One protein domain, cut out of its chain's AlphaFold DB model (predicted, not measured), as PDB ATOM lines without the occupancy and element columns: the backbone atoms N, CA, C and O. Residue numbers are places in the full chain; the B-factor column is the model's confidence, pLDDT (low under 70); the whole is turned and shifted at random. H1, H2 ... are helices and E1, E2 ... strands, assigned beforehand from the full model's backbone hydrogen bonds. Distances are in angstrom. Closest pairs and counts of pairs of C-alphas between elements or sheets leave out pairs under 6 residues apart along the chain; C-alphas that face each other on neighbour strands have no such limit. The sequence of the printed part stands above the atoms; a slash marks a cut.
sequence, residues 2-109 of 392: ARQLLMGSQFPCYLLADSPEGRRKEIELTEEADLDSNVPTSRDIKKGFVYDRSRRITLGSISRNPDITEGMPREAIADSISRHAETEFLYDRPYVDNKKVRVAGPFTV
ATOM      1  N   ALA A   2       8.686  37.497 -18.604       44.56
ATOM      2  CA  ALA A   2       7.707  38.105 -19.538       44.56
ATOM      3  C   ALA A   2       8.278  38.497 -20.924       44.56
ATOM      4  O   ALA A   2       7.719  38.145 -21.958       44.56
ATOM      5  N   ARG A   3       9.470  39.116 -20.979       46.50
ATOM      6  CA  ARG A   3      10.118  39.466 -22.265       46.50
ATOM      7  C   ARG A   3      10.450  38.248 -23.141       46.50
ATOM      8  O   ARG A   3      10.377  38.353 -24.359       46.50
ATOM      9  N   GLN A   4      10.804  37.103 -22.549       47.72
ATOM     10  CA  GLN A   4      11.095  35.873 -23.301       47.72
ATOM     11  C   GLN A   4       9.811  35.190 -23.795       47.72
ATOM     12  O   GLN A   4       9.789  34.690 -24.917       47.72
ATOM     13  N   LEU A   5       8.730  35.231 -23.003       54.97
ATOM     14  CA  LEU A   5       7.402  34.768 -23.426       54.97
ATOM     15  C   LEU A   5       6.874  35.582 -24.613       54.97
ATOM     16  O   LEU A   5       6.346  34.999 -25.560       54.97
ATOM     17  N   LEU A   6       7.077  36.902 -24.604       60.84
ATOM     18  CA  LEU A   6       6.705  37.783 -25.710       60.84
ATOM     19  C   LEU A   6       7.458  37.416 -27.001       60.84
ATOM     20  O   LEU A   6       6.849  37.223 -28.041       60.84
ATOM     21  N   MET A   7       8.781  37.245 -26.938       59.34
ATOM     22  CA  MET A   7       9.614  36.998 -28.128       59.34
ATOM     23  C   MET A   7       9.289  35.677 -28.848       59.34
ATOM     24  O   MET A   7       9.477  35.578 -30.059       59.34
ATOM     25  N   GLY A   8       8.790  34.673 -28.120       62.41
ATOM     26  CA  GLY A   8       8.395  33.378 -28.680       62.41
ATOM     27  C   GLY A   8       6.895  33.207 -28.926       62.41
ATOM     28  O   GLY A   8       6.490  32.151 -29.418       62.41
ATOM     29  N   SER A   9       6.052  34.184 -28.568       69.69
ATOM     30  CA  SER A   9       4.602  34.005 -28.673       69.69
ATOM     31  C   SER A   9       4.120  34.101 -30.115       69.69
ATOM     32  O   SER A   9       4.509  34.972 -30.897       69.69
ATOM     33  N   GLN A  10       3.230  33.172 -30.447       79.19
ATOM     34  CA  GLN A  10       2.529  33.123 -31.716       79.19
ATOM     35  C   GLN A  10       1.105  33.621 -31.506       79.19
ATOM     36  O   GLN A  10       0.417  33.213 -30.571       79.19
ATOM     37  N   PHE A  11       0.662  34.490 -32.400       79.75
ATOM     38  CA  PHE A  11      -0.672  35.057 -32.404       79.75
ATOM     39  C   PHE A  11      -1.392  34.660 -33.694       79.75
ATOM     40  O   PHE A  11      -0.749  34.534 -34.745       79.75
ATOM     41  N   PRO A  12      -2.727  34.511 -33.649       82.56
ATOM     42  CA  PRO A  12      -3.503  34.332 -34.863       82.56
ATOM     43  C   PRO A  12      -3.282  35.519 -35.810       82.56
ATOM     44  O   PRO A  12      -3.182  36.680 -35.394       82.56
ATOM     45  N   CYS A  13      -3.177  35.200 -37.096       86.12
ATOM     46  CA  CYS A  13      -3.273  36.156 -38.188       86.12
ATOM     47  C   CYS A  13      -4.680  36.039 -38.784       86.12
ATOM     48  O   CYS A  13      -5.227  34.941 -38.837       86.12
ATOM     49  N   TYR A  14      -5.268  37.147 -39.223       91.50
ATOM     50  CA  TYR A  14      -6.630  37.169 -39.754       91.50
ATOM     51  C   TYR A  14      -6.636  37.523 -41.242       91.50
ATOM     52  O   TYR A  14      -5.751  38.236 -41.727       91.50
ATOM     53  N   LEU A  15      -7.633  37.024 -41.970       92.44
ATOM     54  CA  LEU A  15      -7.804  37.295 -43.395       92.44
ATOM     55  C   LEU A  15      -8.175  38.765 -43.617       92.44
ATOM     56  O   LEU A  15      -9.215  39.222 -43.154       92.44
ATOM     57  N   LEU A  16      -7.340  39.505 -44.349       91.56
ATOM     58  CA  LEU A  16      -7.639  40.883 -44.755       91.56
ATOM     59  C   LEU A  16      -8.696  40.882 -45.855       91.56
ATOM     60  O   LEU A  16      -8.532  40.153 -46.835       91.56
ATOM     61  N   ALA A  17      -9.704  41.747 -45.750       88.56
ATOM     62  CA  ALA A  17     -10.724  41.894 -46.790       88.56
ATOM     63  C   ALA A  17     -10.089  42.251 -48.152       88.56
ATOM     64  O   ALA A  17     -10.445  41.695 -49.188       88.56
ATOM     65  N   ASP A  18      -9.049  43.095 -48.148       89.12
ATOM     66  CA  ASP A  18      -8.282  43.462 -49.347       89.12
ATOM     67  C   ASP A  18      -7.085  42.540 -49.616       89.12
ATOM     68  O   ASP A  18      -5.970  42.994 -49.880       89.12
ATOM     69  N   SER A  19      -7.293  41.227 -49.538       90.12
ATOM     70  CA  SER A  19      -6.294  40.223 -49.921       90.12
ATOM     71  C   SER A  19      -6.880  39.172 -50.863       90.12
ATOM     72  O   SER A  19      -8.090  38.945 -50.837       90.12
ATOM     73  N   PRO A  20      -6.057  38.485 -51.679       87.88
ATOM     74  CA  PRO A  20      -6.554  37.425 -52.555       87.88
ATOM     75  C   PRO A  20      -7.200  36.275 -51.776       87.88
ATOM     76  O   PRO A  20      -8.138  35.642 -52.251       87.88
ATOM     77  N   GLU A  21      -6.684  35.958 -50.586       88.94
ATOM     78  CA  GLU A  21      -7.272  34.965 -49.683       88.94
ATOM     79  C   GLU A  21      -8.598  35.454 -49.095       88.94
ATOM     80  O   GLU A  21      -9.578  34.712 -49.110       88.94
ATOM     81  N   GLY A  22      -8.639  36.700 -48.619       88.94
ATOM     82  CA  GLY A  22      -9.842  37.279 -48.032       88.94
ATOM     83  C   GLY A  22     -10.974  37.429 -49.038       88.94
ATOM     84  O   GLY A  22     -12.087  37.020 -48.747       88.94
ATOM     85  N   ARG A  23     -10.693  37.885 -50.263       86.81
ATOM     86  CA  ARG A  23     -11.714  37.969 -51.318       86.81
ATOM     87  C   ARG A  23     -12.267  36.611 -51.722       86.81
ATOM     88  O   ARG A  23     -13.469  36.480 -51.900       86.81
ATOM     89  N   ARG A  24     -11.415  35.585 -51.820       86.00
ATOM     90  CA  ARG A  24     -11.883  34.208 -52.049       86.00
ATOM     91  C   ARG A  24     -12.805  33.741 -50.929       86.00
ATOM     92  O   ARG A  24     -13.813  33.107 -51.215       86.00
ATOM     93  N   LYS A  25     -12.470  34.071 -49.679       88.19
ATOM     94  CA  LYS A  25     -13.316  33.730 -48.538       88.19
ATOM     95  C   LYS A  25     -14.623  34.524 -48.538       88.19
ATOM     96  O   LYS A  25     -15.653  33.966 -48.201       88.19
ATOM     97  N   GLU A  26     -14.598  35.783 -48.958       86.00
ATOM     98  CA  GLU A  26     -15.802  36.603 -49.115       86.00
ATOM     99  C   GLU A  26     -16.752  36.045 -50.176       86.00
ATOM    100  O   GLU A  26     -17.929  35.874 -49.882       86.00
ATOM    101  N   ILE A  27     -16.229  35.652 -51.344       84.00
ATOM    102  CA  ILE A  27     -17.004  34.987 -52.411       84.00
ATOM    103  C   ILE A  27     -17.648  33.689 -51.906       84.00
ATOM    104  O   ILE A  27     -18.810  33.416 -52.186       84.00
ATOM    105  N   GLU A  28     -16.903  32.888 -51.138       84.50
ATOM    106  CA  GLU A  28     -17.419  31.659 -50.522       84.50
ATOM    107  C   GLU A  28     -18.576  31.943 -49.546       84.50
ATOM    108  O   GLU A  28     -19.485  31.130 -49.423       84.50
ATOM    109  N   LEU A  29     -18.545  33.083 -48.847       82.12
ATOM    110  CA  LEU A  29     -19.530  33.439 -47.823       82.12
ATOM    111  C   LEU A  29     -20.773  34.147 -48.376       82.12
ATOM    112  O   LEU A  29     -21.839  34.024 -47.770       82.12
ATOM    113  N   THR A  30     -20.648  34.926 -49.454       74.12
ATOM    114  CA  THR A  30     -21.786  35.616 -50.083       74.12
ATOM    115  C   THR A  30     -22.454  34.795 -51.180       74.12
ATOM    116  O   THR A  30     -23.569  35.133 -51.556       74.12
ATOM    117  N   GLU A  31     -21.797  33.751 -51.702       67.31
ATOM    118  CA  GLU A  31     -22.216  33.029 -52.917       67.31
ATOM    119  C   GLU A  31     -22.359  33.952 -54.153       67.31
ATOM    120  O   GLU A  31     -22.836  33.533 -55.208       67.31
ATOM    121  N   GLU A  32     -21.901  35.205 -54.055       63.03
ATOM    122  CA  GLU A  32     -21.914  36.187 -55.134       63.03
ATOM    123  C   GLU A  32     -20.637  36.048 -55.967       63.03
ATOM    124  O   GLU A  32     -19.533  36.396 -55.540       63.03
ATOM    125  N   ALA A  33     -20.798  35.554 -57.195       51.91
ATOM    126  CA  ALA A  33     -19.716  35.400 -58.167       51.91
ATOM    127  C   ALA A  33     -19.162  36.743 -58.704       51.91
ATOM    128  O   ALA A  33     -18.142  36.742 -59.393       51.91
ATOM    129  N   ASP A  34     -19.803  37.870 -58.371       51.88
ATOM    130  CA  ASP A  34     -19.538  39.205 -58.931       51.88
ATOM    131  C   ASP A  34     -18.522  40.049 -58.137       51.88
ATOM    132  O   ASP A  34     -18.264  41.206 -58.481       51.88
ATOM    133  N   LEU A  35     -17.877  39.496 -57.103       57.19
ATOM    134  CA  LEU A  35     -16.694  40.134 -56.516       57.19
ATOM    135  C   LEU A  35     -15.537  40.026 -57.514       57.19
ATOM    136  O   LEU A  35     -14.803  39.038 -57.544       57.19
ATOM    137  N   ASP A  36     -15.408  41.061 -58.341       56.31
ATOM    138  CA  ASP A  36     -14.489  41.153 -59.470       56.31
ATOM    139  C   ASP A  36     -13.054  40.749 -59.074       56.31
ATOM    140  O   ASP A  36     -12.275  41.499 -58.467       56.31
ATOM    141  N   SER A  37     -12.715  39.499 -59.393       57.75
ATOM    142  CA  SER A  37     -11.440  38.866 -59.038       57.75
ATOM    143  C   SER A  37     -10.226  39.555 -59.678       57.75
ATOM    144  O   SER A  37      -9.095  39.313 -59.253       57.75
ATOM    145  N   ASN A  38     -10.459  40.458 -60.640       60.81
ATOM    146  CA  ASN A  38      -9.439  41.219 -61.359       60.81
ATOM    147  C   ASN A  38      -9.050  42.557 -60.714       60.81
ATOM    148  O   ASN A  38      -8.095  43.188 -61.173       60.81
ATOM    149  N   VAL A  39      -9.724  43.015 -59.653       70.56
ATOM    150  CA  VAL A  39      -9.298  44.248 -58.970       70.56
ATOM    151  C   VAL A  39      -7.978  43.979 -58.226       70.56
ATOM    152  O   VAL A  39      -7.914  43.046 -57.426       70.56
ATOM    153  N   PRO A  40      -6.913  44.779 -58.396       77.69
ATOM    154  CA  PRO A  40      -5.681  44.584 -57.636       77.69
ATOM    155  C   PRO A  40      -5.936  44.683 -56.123       77.69
ATOM    156  O   PRO A  40      -6.625  45.589 -55.651       77.69
ATOM    157  N   THR A  41      -5.404  43.741 -55.346       85.69
ATOM    158  CA  THR A  41      -5.422  43.802 -53.874       85.69
ATOM    159  C   THR A  41      -4.163  44.491 -53.372       85.69
ATOM    160  O   THR A  41      -3.064  44.087 -53.755       85.69
ATOM    161  N   SER A  42      -4.299  45.460 -52.468       87.62
ATOM    162  CA  SER A  42      -3.157  46.156 -51.851       87.62
ATOM    163  C   SER A  42      -2.802  45.650 -50.450       87.62
ATOM    164  O   SER A  42      -1.817  46.106 -49.877       87.62
ATOM    165  N   ARG A  43      -3.569  44.690 -49.903       86.62
ATOM    166  CA  ARG A  43      -3.458  44.230 -48.504       86.62
ATOM    167  C   ARG A  43      -3.603  45.380 -47.503       86.62
ATOM    168  O   ARG A  43      -2.956  45.386 -46.460       86.62
ATOM    169  N   ASP A  44      -4.460  46.347 -47.826       83.94
ATOM    170  CA  ASP A  44      -4.707  47.509 -46.976       83.94
ATOM    171  C   ASP A  44      -5.546  47.121 -45.750       83.94
ATOM    172  O   ASP A  44      -6.707  46.727 -45.865       83.94
ATOM    173  N   ILE A  45      -4.950  47.266 -44.565       84.06
ATOM    174  CA  ILE A  45      -5.578  46.967 -43.272       84.06
ATOM    175  C   ILE A  45      -6.775  47.889 -43.007       84.06
ATOM    176  O   ILE A  45      -7.720  47.477 -42.337       84.06
ATOM    177  N   LYS A  46      -6.792  49.110 -43.560       83.38
ATOM    178  CA  LYS A  46      -7.905  50.058 -43.367       83.38
ATOM    179  C   LYS A  46      -9.219  49.557 -43.958       83.38
ATOM    180  O   LYS A  46     -10.280  50.005 -43.541       83.38
ATOM    181  N   LYS A  47      -9.148  48.621 -44.907       83.50
ATOM    182  CA  LYS A  47     -10.316  47.962 -45.500       83.50
ATOM    183  C   LYS A  47     -10.854  46.813 -44.637       83.50
ATOM    184  O   LYS A  47     -11.850  46.203 -45.005       83.50
ATOM    185  N   GLY A  48     -10.225  46.540 -43.493       90.06
ATOM    186  CA  GLY A  48     -10.693  45.583 -42.499       90.06
ATOM    187  C   GLY A  48     -10.345  44.129 -42.809       90.06
ATOM    188  O   GLY A  48      -9.492  43.808 -43.647       90.06
ATOM    189  N   PHE A  49     -11.013  43.237 -42.085       93.62
ATOM    190  CA  PHE A  49     -10.849  41.790 -42.172       93.62
ATOM    191  C   PHE A  49     -12.108  41.138 -42.744       93.62
ATOM    192  O   PHE A  49     -13.150  41.775 -42.864       93.62
ATOM    193  N   VAL A  50     -12.009  39.861 -43.094       92.19
ATOM    194  CA  VAL A  50     -13.181  39.034 -43.393       92.19
ATOM    195  C   VAL A  50     -13.770  38.565 -42.069       92.19
ATOM    196  O   VAL A  50     -13.073  37.918 -41.282       92.19
ATOM    197  N   TYR A  51     -15.037  38.888 -41.824       92.12
ATOM    198  CA  TYR A  51     -15.728  38.609 -40.564       92.12
ATOM    199  C   TYR A  51     -16.810  37.551 -40.733       92.12
ATOM    200  O   TYR A  51     -17.391  37.394 -41.807       92.12
ATOM    201  N   ASP A  52     -17.095  36.845 -39.643       89.88
ATOM    202  CA  ASP A  52     -18.270  35.990 -39.551       89.88
ATOM    203  C   ASP A  52     -19.564  36.815 -39.669       89.88
ATOM    204  O   ASP A  52     -19.599  38.005 -39.333       89.88
ATOM    205  N   ARG A  53     -20.629  36.191 -40.173       86.94
ATOM    206  CA  ARG A  53     -21.910  36.854 -40.448       86.94
ATOM    207  C   ARG A  53     -23.050  36.110 -39.780       86.94
ATOM    208  O   ARG A  53     -23.203  34.903 -39.949       86.94
ATOM    209  N   SER A  54     -23.905  36.853 -39.088       84.19
ATOM    210  CA  SER A  54     -25.161  36.327 -38.558       84.19
ATOM    211  C   SER A  54     -26.325  36.768 -39.439       84.19
ATOM    212  O   SER A  54     -26.442  37.945 -39.781       84.19
ATOM    213  N   ARG A  55     -27.195  35.825 -39.815       82.50
ATOM    214  CA  ARG A  55     -28.423  36.115 -40.568       82.50
ATOM    215  C   ARG A  55     -29.528  36.485 -39.587       82.50
ATOM    216  O   ARG A  55     -29.925  35.670 -38.751       82.50
ATOM    217  N   ARG A  56     -30.059  37.700 -39.700       79.75
ATOM    218  CA  ARG A  56     -31.179  38.157 -38.880       79.75
ATOM    219  C   ARG A  56     -32.494  37.891 -39.603       79.75
ATOM    220  O   ARG A  56     -32.961  38.691 -40.410       79.75
ATOM    221  N   ILE A  57     -33.124  36.768 -39.270       79.56
ATOM    222  CA  ILE A  57     -34.454  36.433 -39.785       79.56
ATOM    223  C   ILE A  57     -35.492  37.261 -39.023       79.56
ATOM    224  O   ILE A  57     -35.728  37.063 -37.831       79.56
ATOM    225  N   THR A  58     -36.118  38.206 -39.714       78.44
ATOM    226  CA  THR A  58     -37.227  39.010 -39.185       78.44
ATOM    227  C   THR A  58     -38.540  38.609 -39.846       78.44
ATOM    228  O   THR A  58     -38.553  38.081 -40.958       78.44
ATOM    229  N   LEU A  59     -39.676  38.925 -39.217       76.94
ATOM    230  CA  LEU A  59     -40.993  38.713 -39.834       76.94
ATOM    231  C   LEU A  59     -41.083  39.384 -41.220       76.94
ATOM    232  O   LEU A  59     -41.690  38.836 -42.132       76.94
ATOM    233  N   GLY A  60     -40.412  40.530 -41.393       74.62
ATOM    234  CA  GLY A  60     -40.325  41.244 -42.666       74.62
ATOM    235  C   GLY A  60     -39.543  40.505 -43.757       74.62
ATOM    236  O   GLY A  60     -39.927  40.618 -44.916       74.62
ATOM    237  N   SER A  61     -38.500  39.740 -43.402       69.81
ATOM    238  CA  SER A  61     -37.742  38.886 -44.345       69.81
ATOM    239  C   SER A  61     -38.517  37.646 -44.806       69.81
ATOM    240  O   SER A  61     -38.150  37.013 -45.787       69.81
ATOM    241  N   ILE A  62     -39.613  37.318 -44.114       77.56
ATOM    242  CA  ILE A  62     -40.511  36.215 -44.469       77.56
ATOM    243  C   ILE A  62     -41.706  36.750 -45.265       77.56
ATOM    244  O   ILE A  62     -42.052  36.202 -46.303       77.56
ATOM    245  N   SER A  63     -42.337  37.838 -44.811       75.00
ATOM    246  CA  SER A  63     -43.584  38.341 -45.406       75.00
ATOM    247  C   SER A  63     -43.406  39.117 -46.712       75.00
ATOM    248  O   SER A  63     -44.345  39.187 -47.499       75.00
ATOM    249  N   ARG A  64     -42.232  39.718 -46.943       78.94
ATOM    250  CA  ARG A  64     -41.930  40.514 -48.149       78.94
ATOM    251  C   ARG A  64     -41.029  39.788 -49.149       78.94
ATOM    252  O   ARG A  64     -40.542  40.423 -50.078       78.94
ATOM    253  N   ASN A  65     -40.784  38.495 -48.950       80.00
ATOM    254  CA  ASN A  65     -39.932  37.708 -49.828       80.00
ATOM    255  C   ASN A  65     -40.728  37.251 -51.071       80.00
ATOM    256  O   ASN A  65     -41.657  36.453 -50.919       80.00
ATOM    257  N   PRO A  66     -40.400  37.749 -52.280       80.12
ATOM    258  CA  PRO A  66     -41.137  37.432 -53.503       80.12
ATOM    259  C   PRO A  66     -40.953  35.977 -53.959       80.12
ATOM    260  O   PRO A  66     -41.760  35.483 -54.744       80.12
ATOM    261  N   ASP A  67     -39.935  35.285 -53.443       81.44
ATOM    262  CA  ASP A  67     -39.583  33.917 -53.823       81.44
ATOM    263  C   ASP A  67     -40.342  32.853 -53.007       81.44
ATOM    264  O   ASP A  67     -40.129  31.660 -53.218       81.44
ATOM    265  N   ILE A  68     -41.189  33.246 -52.046       81.06
ATOM    266  CA  ILE A  68     -42.004  32.315 -51.248       81.06
ATOM    267  C   ILE A  68     -43.401  32.206 -51.866       81.06
ATOM    268  O   ILE A  68     -44.211  33.125 -51.760       81.06
ATOM    269  N   THR A  69     -43.713  31.054 -52.466       81.44
ATOM    270  CA  THR A  69     -45.029  30.769 -53.064       81.44
ATOM    271  C   THR A  69     -45.751  29.605 -52.383       81.44
ATOM    272  O   THR A  69     -45.136  28.710 -51.796       81.44
ATOM    273  N   GLU A  70     -47.083  29.589 -52.479       78.25
ATOM    274  CA  GLU A  70     -47.922  28.523 -51.922       78.25
ATOM    275  C   GLU A  70     -47.590  27.164 -52.571       78.25
ATOM    276  O   GLU A  70     -47.530  27.043 -53.792       78.25
ATOM    277  N   GLY A  71     -47.327  26.142 -51.747       81.12
ATOM    278  CA  GLY A  71     -46.968  24.789 -52.200       81.12
ATOM    279  C   GLY A  71     -45.468  24.464 -52.241       81.12
ATOM    280  O   GLY A  71     -45.115  23.331 -52.570       81.12
ATOM    281  N   MET A  72     -44.575  25.396 -51.880       84.00
ATOM    282  CA  MET A  72     -43.135  25.107 -51.792       84.00
ATOM    283  C   MET A  72     -42.790  24.142 -50.640       84.00
ATOM    284  O   MET A  72     -43.398  24.205 -49.565       84.00
ATOM    285  N   PRO A  73     -41.781  23.265 -50.815       88.38
ATOM    286  CA  PRO A  73     -41.289  22.421 -49.734       88.38
ATOM    287  C   PRO A  73     -40.630  23.272 -48.640       88.38
ATOM    288  O   PRO A  73     -40.002  24.294 -48.918       88.38
ATOM    289  N   ARG A  74     -40.748  22.831 -47.379       82.31
ATOM    290  CA  ARG A  74     -40.255  23.579 -46.204       82.31
ATOM    291  C   ARG A  74     -38.766  23.924 -46.281       82.31
ATOM    292  O   ARG A  74     -38.387  24.996 -45.831       82.31
ATOM    293  N   GLU A  75     -37.957  23.042 -46.859       83.25
ATOM    294  CA  GLU A  75     -36.521  23.266 -47.064       83.25
ATOM    295  C   GLU A  75     -36.270  24.434 -48.027       83.25
ATOM    296  O   GLU A  75     -35.562  25.370 -47.677       83.25
ATOM    297  N   ALA A  76     -36.964  24.479 -49.170       81.81
ATOM    298  CA  ALA A  76     -36.833  25.581 -50.124       81.81
ATOM    299  C   ALA A  76     -37.343  26.924 -49.566       81.81
ATOM    300  O   ALA A  76     -36.798  27.977 -49.897       81.81
ATOM    301  N   ILE A  77     -38.364  26.899 -48.698       79.69
ATOM    302  CA  ILE A  77     -38.828  28.093 -47.973       79.69
ATOM    303  C   ILE A  77     -37.741  28.577 -47.006       79.69
ATOM    304  O   ILE A  77     -37.446  29.771 -46.972       79.69
ATOM    305  N   ALA A  78     -37.125  27.669 -46.243       80.50
ATOM    306  CA  ALA A  78     -36.042  28.013 -45.326       80.50
ATOM    307  C   ALA A  78     -34.837  28.609 -46.073       80.50
ATOM    308  O   ALA A  78     -34.343  29.660 -45.668       80.50
ATOM    309  N   ASP A  79     -34.434  28.016 -47.199       81.38
ATOM    310  CA  ASP A  79     -33.341  28.524 -48.034       81.38
ATOM    311  C   ASP A  79     -33.659  29.904 -48.619       81.38
ATOM    312  O   ASP A  79     -32.802  30.789 -48.638       81.38
ATOM    313  N   SER A  80     -34.902  30.115 -49.060       80.06
ATOM    314  CA  SER A  80     -35.358  31.404 -49.588       80.06
ATOM    315  C   SER A  80     -35.348  32.504 -48.520       80.06
ATOM    316  O   SER A  80     -34.821  33.595 -48.764       80.06
ATOM    317  N   ILE A  81     -35.858  32.212 -47.315       80.75
ATOM    318  CA  ILE A  81     -35.798  33.121 -46.156       80.75
ATOM    319  C   ILE A  81     -34.341  33.431 -45.807       80.75
ATOM    320  O   ILE A  81     -34.002  34.576 -45.523       80.75
ATOM    321  N   SER A  82     -33.475  32.421 -45.852       76.56
ATOM    322  CA  SER A  82     -32.057  32.558 -45.525       76.56
ATOM    323  C   SER A  82     -31.300  33.432 -46.533       76.56
ATOM    324  O   SER A  82     -30.417  34.182 -46.124       76.56
ATOM    325  N   ARG A  83     -31.663  33.382 -47.824       76.38
ATOM    326  CA  ARG A  83     -31.096  34.241 -48.882       76.38
ATOM    327  C   ARG A  83     -31.545  35.704 -48.791       76.38
ATOM    328  O   ARG A  83     -30.771  36.588 -49.126       76.38
ATOM    329  N   HIS A  84     -32.766  35.960 -48.317       76.88
ATOM    330  CA  HIS A  84     -33.331  37.314 -48.191       76.88
ATOM    331  C   HIS A  84     -33.192  37.927 -46.788       76.88
ATOM    332  O   HIS A  84     -33.680  39.032 -46.539       76.88
ATOM    333  N   ALA A  85     -32.570  37.215 -45.848       80.31
ATOM    334  CA  ALA A  85     -32.325  37.721 -44.505       80.31
ATOM    335  C   ALA A  85     -31.187  38.750 -44.511       80.31
ATOM    336  O   ALA A  85     -30.149  38.545 -45.136       80.31
ATOM    337  N   GLU A  86     -31.354  39.837 -43.754       77.88
ATOM    338  CA  GLU A  86     -30.283  40.812 -43.546       77.88
ATOM    339  C   GLU A  86     -29.110  40.149 -42.808       77.88
ATOM    340  O   GLU A  86     -29.293  39.482 -41.784       77.88
ATOM    341  N   THR A  87     -27.899  40.325 -43.332       82.00
ATOM    342  CA  THR A  87     -26.666  39.829 -42.713       82.00
ATOM    343  C   THR A  87     -25.993  40.921 -41.893       82.00
ATOM    344  O   THR A  87     -25.732  42.009 -42.406       82.00
ATOM    345  N   GLU A  88     -25.648  40.609 -40.647       85.12
ATOM    346  CA  GLU A  88     -24.880  41.480 -39.755       85.12
ATOM    347  C   GLU A  88     -23.467  40.917 -39.548       85.12
ATOM    348  O   GLU A  88     -23.292  39.714 -39.336       85.12
ATOM    349  N   PHE A  89     -22.455  41.786 -39.614       86.38
ATOM    350  CA  PHE A  89     -21.059  41.413 -39.388       86.38
ATOM    351  C   PHE A  89     -20.748  41.268 -37.897       86.38
ATOM    352  O   PHE A  89     -21.013  42.170 -37.102       86.38
ATOM    353  N   LEU A  90     -20.101  40.163 -37.535       88.00
ATOM    354  CA  LEU A  90     -19.573  39.923 -36.197       88.00
ATOM    355  C   LEU A  90     -18.115  40.394 -36.140       88.00
ATOM    356  O   LEU A  90     -17.181  39.636 -36.407       88.00
ATOM    357  N   TYR A  91     -17.910  41.676 -35.823       84.88
ATOM    358  CA  TYR A  91     -16.581  42.307 -35.817       84.88
ATOM    359  C   TYR A  91     -15.597  41.695 -34.805       84.88
ATOM    360  O   TYR A  91     -14.383  41.835 -34.956       84.88
ATOM    361  N   ASP A  92     -16.102  40.993 -33.792       87.00
ATOM    362  CA  ASP A  92     -15.324  40.226 -32.816       87.00
ATOM    363  C   ASP A  92     -14.854  38.862 -33.357       87.00
ATOM    364  O   ASP A  92     -14.032  38.201 -32.717       87.00
ATOM    365  N   ARG A  93     -15.334  38.439 -34.537       89.44
ATOM    366  CA  ARG A  93     -15.069  37.117 -35.131       89.44
ATOM    367  C   ARG A  93     -14.478  37.194 -36.543       89.44
ATOM    368  O   ARG A  93     -15.116  36.773 -37.510       89.44
ATOM    369  N   PRO A  94     -13.249  37.707 -36.698       93.31
ATOM    370  CA  PRO A  94     -12.539  37.628 -37.967       93.31
ATOM    371  C   PRO A  94     -12.061  36.198 -38.271       93.31
ATOM    372  O   PRO A  94     -11.645  35.452 -37.380       93.31
ATOM    373  N   TYR A  95     -12.054  35.827 -39.551       92.00
ATOM    374  CA  TYR A  95     -11.549  34.526 -39.997       92.00
ATOM    375  C   TYR A  95     -10.022  34.443 -39.900       92.00
ATOM    376  O   TYR A  95      -9.300  35.337 -40.349       92.00
ATOM    377  N   VAL A  96      -9.520  33.337 -39.345       91.88
ATOM    378  CA  VAL A  96      -8.083  33.092 -39.151       91.88
ATOM    379  C   VAL A  96      -7.423  32.637 -40.455       91.88
ATOM    380  O   VAL A  96      -7.893  31.714 -41.124       91.88
ATOM    381  N   ASP A  97      -6.292  33.252 -40.796       90.44
ATOM    382  CA  ASP A  97      -5.403  32.811 -41.869       90.44
ATOM    383  C   ASP A  97      -4.412  31.764 -41.338       90.44
ATOM    384  O   ASP A  97      -3.323  32.089 -40.866       90.44
ATOM    385  N   ASN A  98      -4.771  30.484 -41.451       85.69
ATOM    386  CA  ASN A  98      -3.934  29.369 -40.987       85.69
ATOM    387  C   ASN A  98      -2.606  29.214 -41.757       85.69
ATOM    388  O   ASN A  98      -1.773  28.394 -41.372       85.69
ATOM    389  N   LYS A  99      -2.393  29.957 -42.852       85.31
ATOM    390  CA  LYS A  99      -1.134  29.924 -43.615       85.31
ATOM    391  C   LYS A  99      -0.103  30.917 -43.087       85.31
ATOM    392  O   LYS A  99       1.041  30.890 -43.539       85.31
ATOM    393  N   LYS A 100      -0.493  31.802 -42.165       80.62
ATOM    394  CA  LYS A 100       0.377  32.833 -41.602       80.62
ATOM    395  C   LYS A 100       0.408  32.728 -40.085       80.62
ATOM    396  O   LYS A 100      -0.621  32.744 -39.422       80.62
ATOM    397  N   VAL A 101       1.616  32.700 -39.540       77.81
ATOM    398  CA  VAL A 101       1.855  32.805 -38.101       77.81
ATOM    399  C   VAL A 101       2.336  34.221 -37.820       77.81
ATOM    400  O   VAL A 101       3.337  34.655 -38.393       77.81
ATOM    401  N   ARG A 102       1.625  34.961 -36.961       79.00
ATOM    402  CA  ARG A 102       2.093  36.268 -36.489       79.00
ATOM    403  C   ARG A 102       2.949  36.049 -35.250       79.00
ATOM    404  O   ARG A 102       2.458  35.541 -34.250       79.00
ATOM    405  N   VAL A 103       4.211  36.444 -35.313       77.69
ATOM    406  CA  VAL A 103       5.099  36.483 -34.146       77.69
ATOM    407  C   VAL A 103       5.036  37.857 -33.487       77.69
ATOM    408  O   VAL A 103       4.581  38.823 -34.112       77.69
ATOM    409  N   ALA A 104       5.461  37.954 -32.230       74.81
ATOM    410  CA  ALA A 104       5.609  39.251 -31.585       74.81
ATOM    411  C   ALA A 104       6.538  40.171 -32.393       74.81
ATOM    412  O   ALA A 104       7.580  39.749 -32.892       74.81
ATOM    413  N   GLY A 105       6.134  41.431 -32.532       68.69
ATOM    414  CA  GLY A 105       6.911  42.473 -33.196       68.69
ATOM    415  C   GLY A 105       7.125  43.683 -32.286       68.69
ATOM    416  O   GLY A 105       6.653  43.684 -31.150       68.69
ATOM    417  N   PRO A 106       7.773  44.753 -32.785       64.75
ATOM    418  CA  PRO A 106       8.070  45.963 -32.007       64.75
ATOM    419  C   PRO A 106       6.848  46.659 -31.384       64.75
ATOM    420  O   PRO A 106       6.995  47.421 -30.438       64.75
ATOM    421  N   PHE A 107       5.647  46.387 -31.903       62.94
ATOM    422  CA  PHE A 107       4.376  46.935 -31.416       62.94
ATOM    423  C   PHE A 107       3.552  45.933 -30.596       62.94
ATOM    424  O   PHE A 107       2.413  46.217 -30.231       62.94
ATOM    425  N   THR A 108       4.081  44.737 -30.335       68.25
ATOM    426  CA  THR A 108       3.426  43.774 -29.452       68.25
ATOM    427  C   THR A 108       3.668  44.205 -28.015       68.25
ATOM    428  O   THR A 108       4.798  44.195 -27.538       68.25
ATOM    429  N   VAL A 109       2.593  44.575 -27.328       63.12
ATOM    430  CA  VAL A 109       2.622  44.965 -25.921       63.12
ATOM    431  C   VAL A 109       1.850  43.923 -25.123       63.12
ATOM    432  O   VAL A 109       0.750  43.527 -25.505       63.12
TER     433      VAL A 109
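What this domain is: This is residues 2 to 109 of the 392 residues of an uncharacterized protein of Pseudonocardiales bacterium (UniProt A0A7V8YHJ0). This is a long, thin model built as two two-stranded ribbons placed end to end, E1 with E4 and E2 with E3, with E3 running on into E4. H1 sits at the far end of the E1 and E4 ribbon, H3 and H4 make a small head at the other end, and H2 lies near E2, with a long loop of residues 31 to 50 arching out beyond it. The printed part has 108 residues with four named helices and four named strands, in the order H1 E1 H2 E2 H3 H4 E3 E4; both sheets are antiparallel and the class is mixed, helices and strands. The whole is only just loose, close to extended, with a radius of gyration of the C-alphas of 19.4 A, and it is elongated, spanning 66 by 35 by 21 A.

Where its parts are: H1 is residues 2 to 8, 10.3 A long, beginning at C-alpha 2 (7.707, 38.105, -19.538). E1 is residues 10 to 14, 12.8 A, and H2 is residues 20 to 30, 15.5 A. E2 is residues 51 to 56, 15.5 A, and ends at C-alpha 56 (-31.179, 38.157, -38.880). H3 is residues 59 to 63, 6.2 A, and H4 is residues 74 to 84, 15.5 A. E3 is residues 86 to 94, 18.9 A, and bends by 83 degrees at residue 91. E4 is residues 96 to 103, 14.5 A; it bends by 102 degrees at residue 99 and ends at C-alpha 103 (5.099, 36.483, -34.146).

How they stand to each other: E1 and E4 are antiparallel at 139 degrees, with N 11 and O 102 within hydrogen-bond range at 2.8 A. E3 runs on into E4 at 29 degrees, and the two meet only through their link. E2 and E3 are antiparallel at 147 degrees, with N 56 and O 86 within hydrogen-bond range at 2.8 A and N 52 and O 93 at 2.9 A. H2 and E2 are near each other, with 8 pairs of C-alphas within 10 A. H3 and H4 only just touch, with 3 pairs of C-alphas within 8 A, the closest being Ile 62 and Ile 81 at 5.9 A. H1 and H4 are apart. In H1, H2, H3 and H4 every O i to N i+4 pair is within hydrogen-bond range.

The domain as a whole: The C-alphas farthest apart are those of Arg 3 and Gly 71, 66.1 A. The printed part has no cut. The link from H2 to E2, with 20 residues, is long. Residues 70 to 75, of which 74 and 75 belong to H4, stand free. The mean pLDDT of the printed part is 78.7; residues 2 to 9, 31 to 38, 61 and 105 to 109 are under 70.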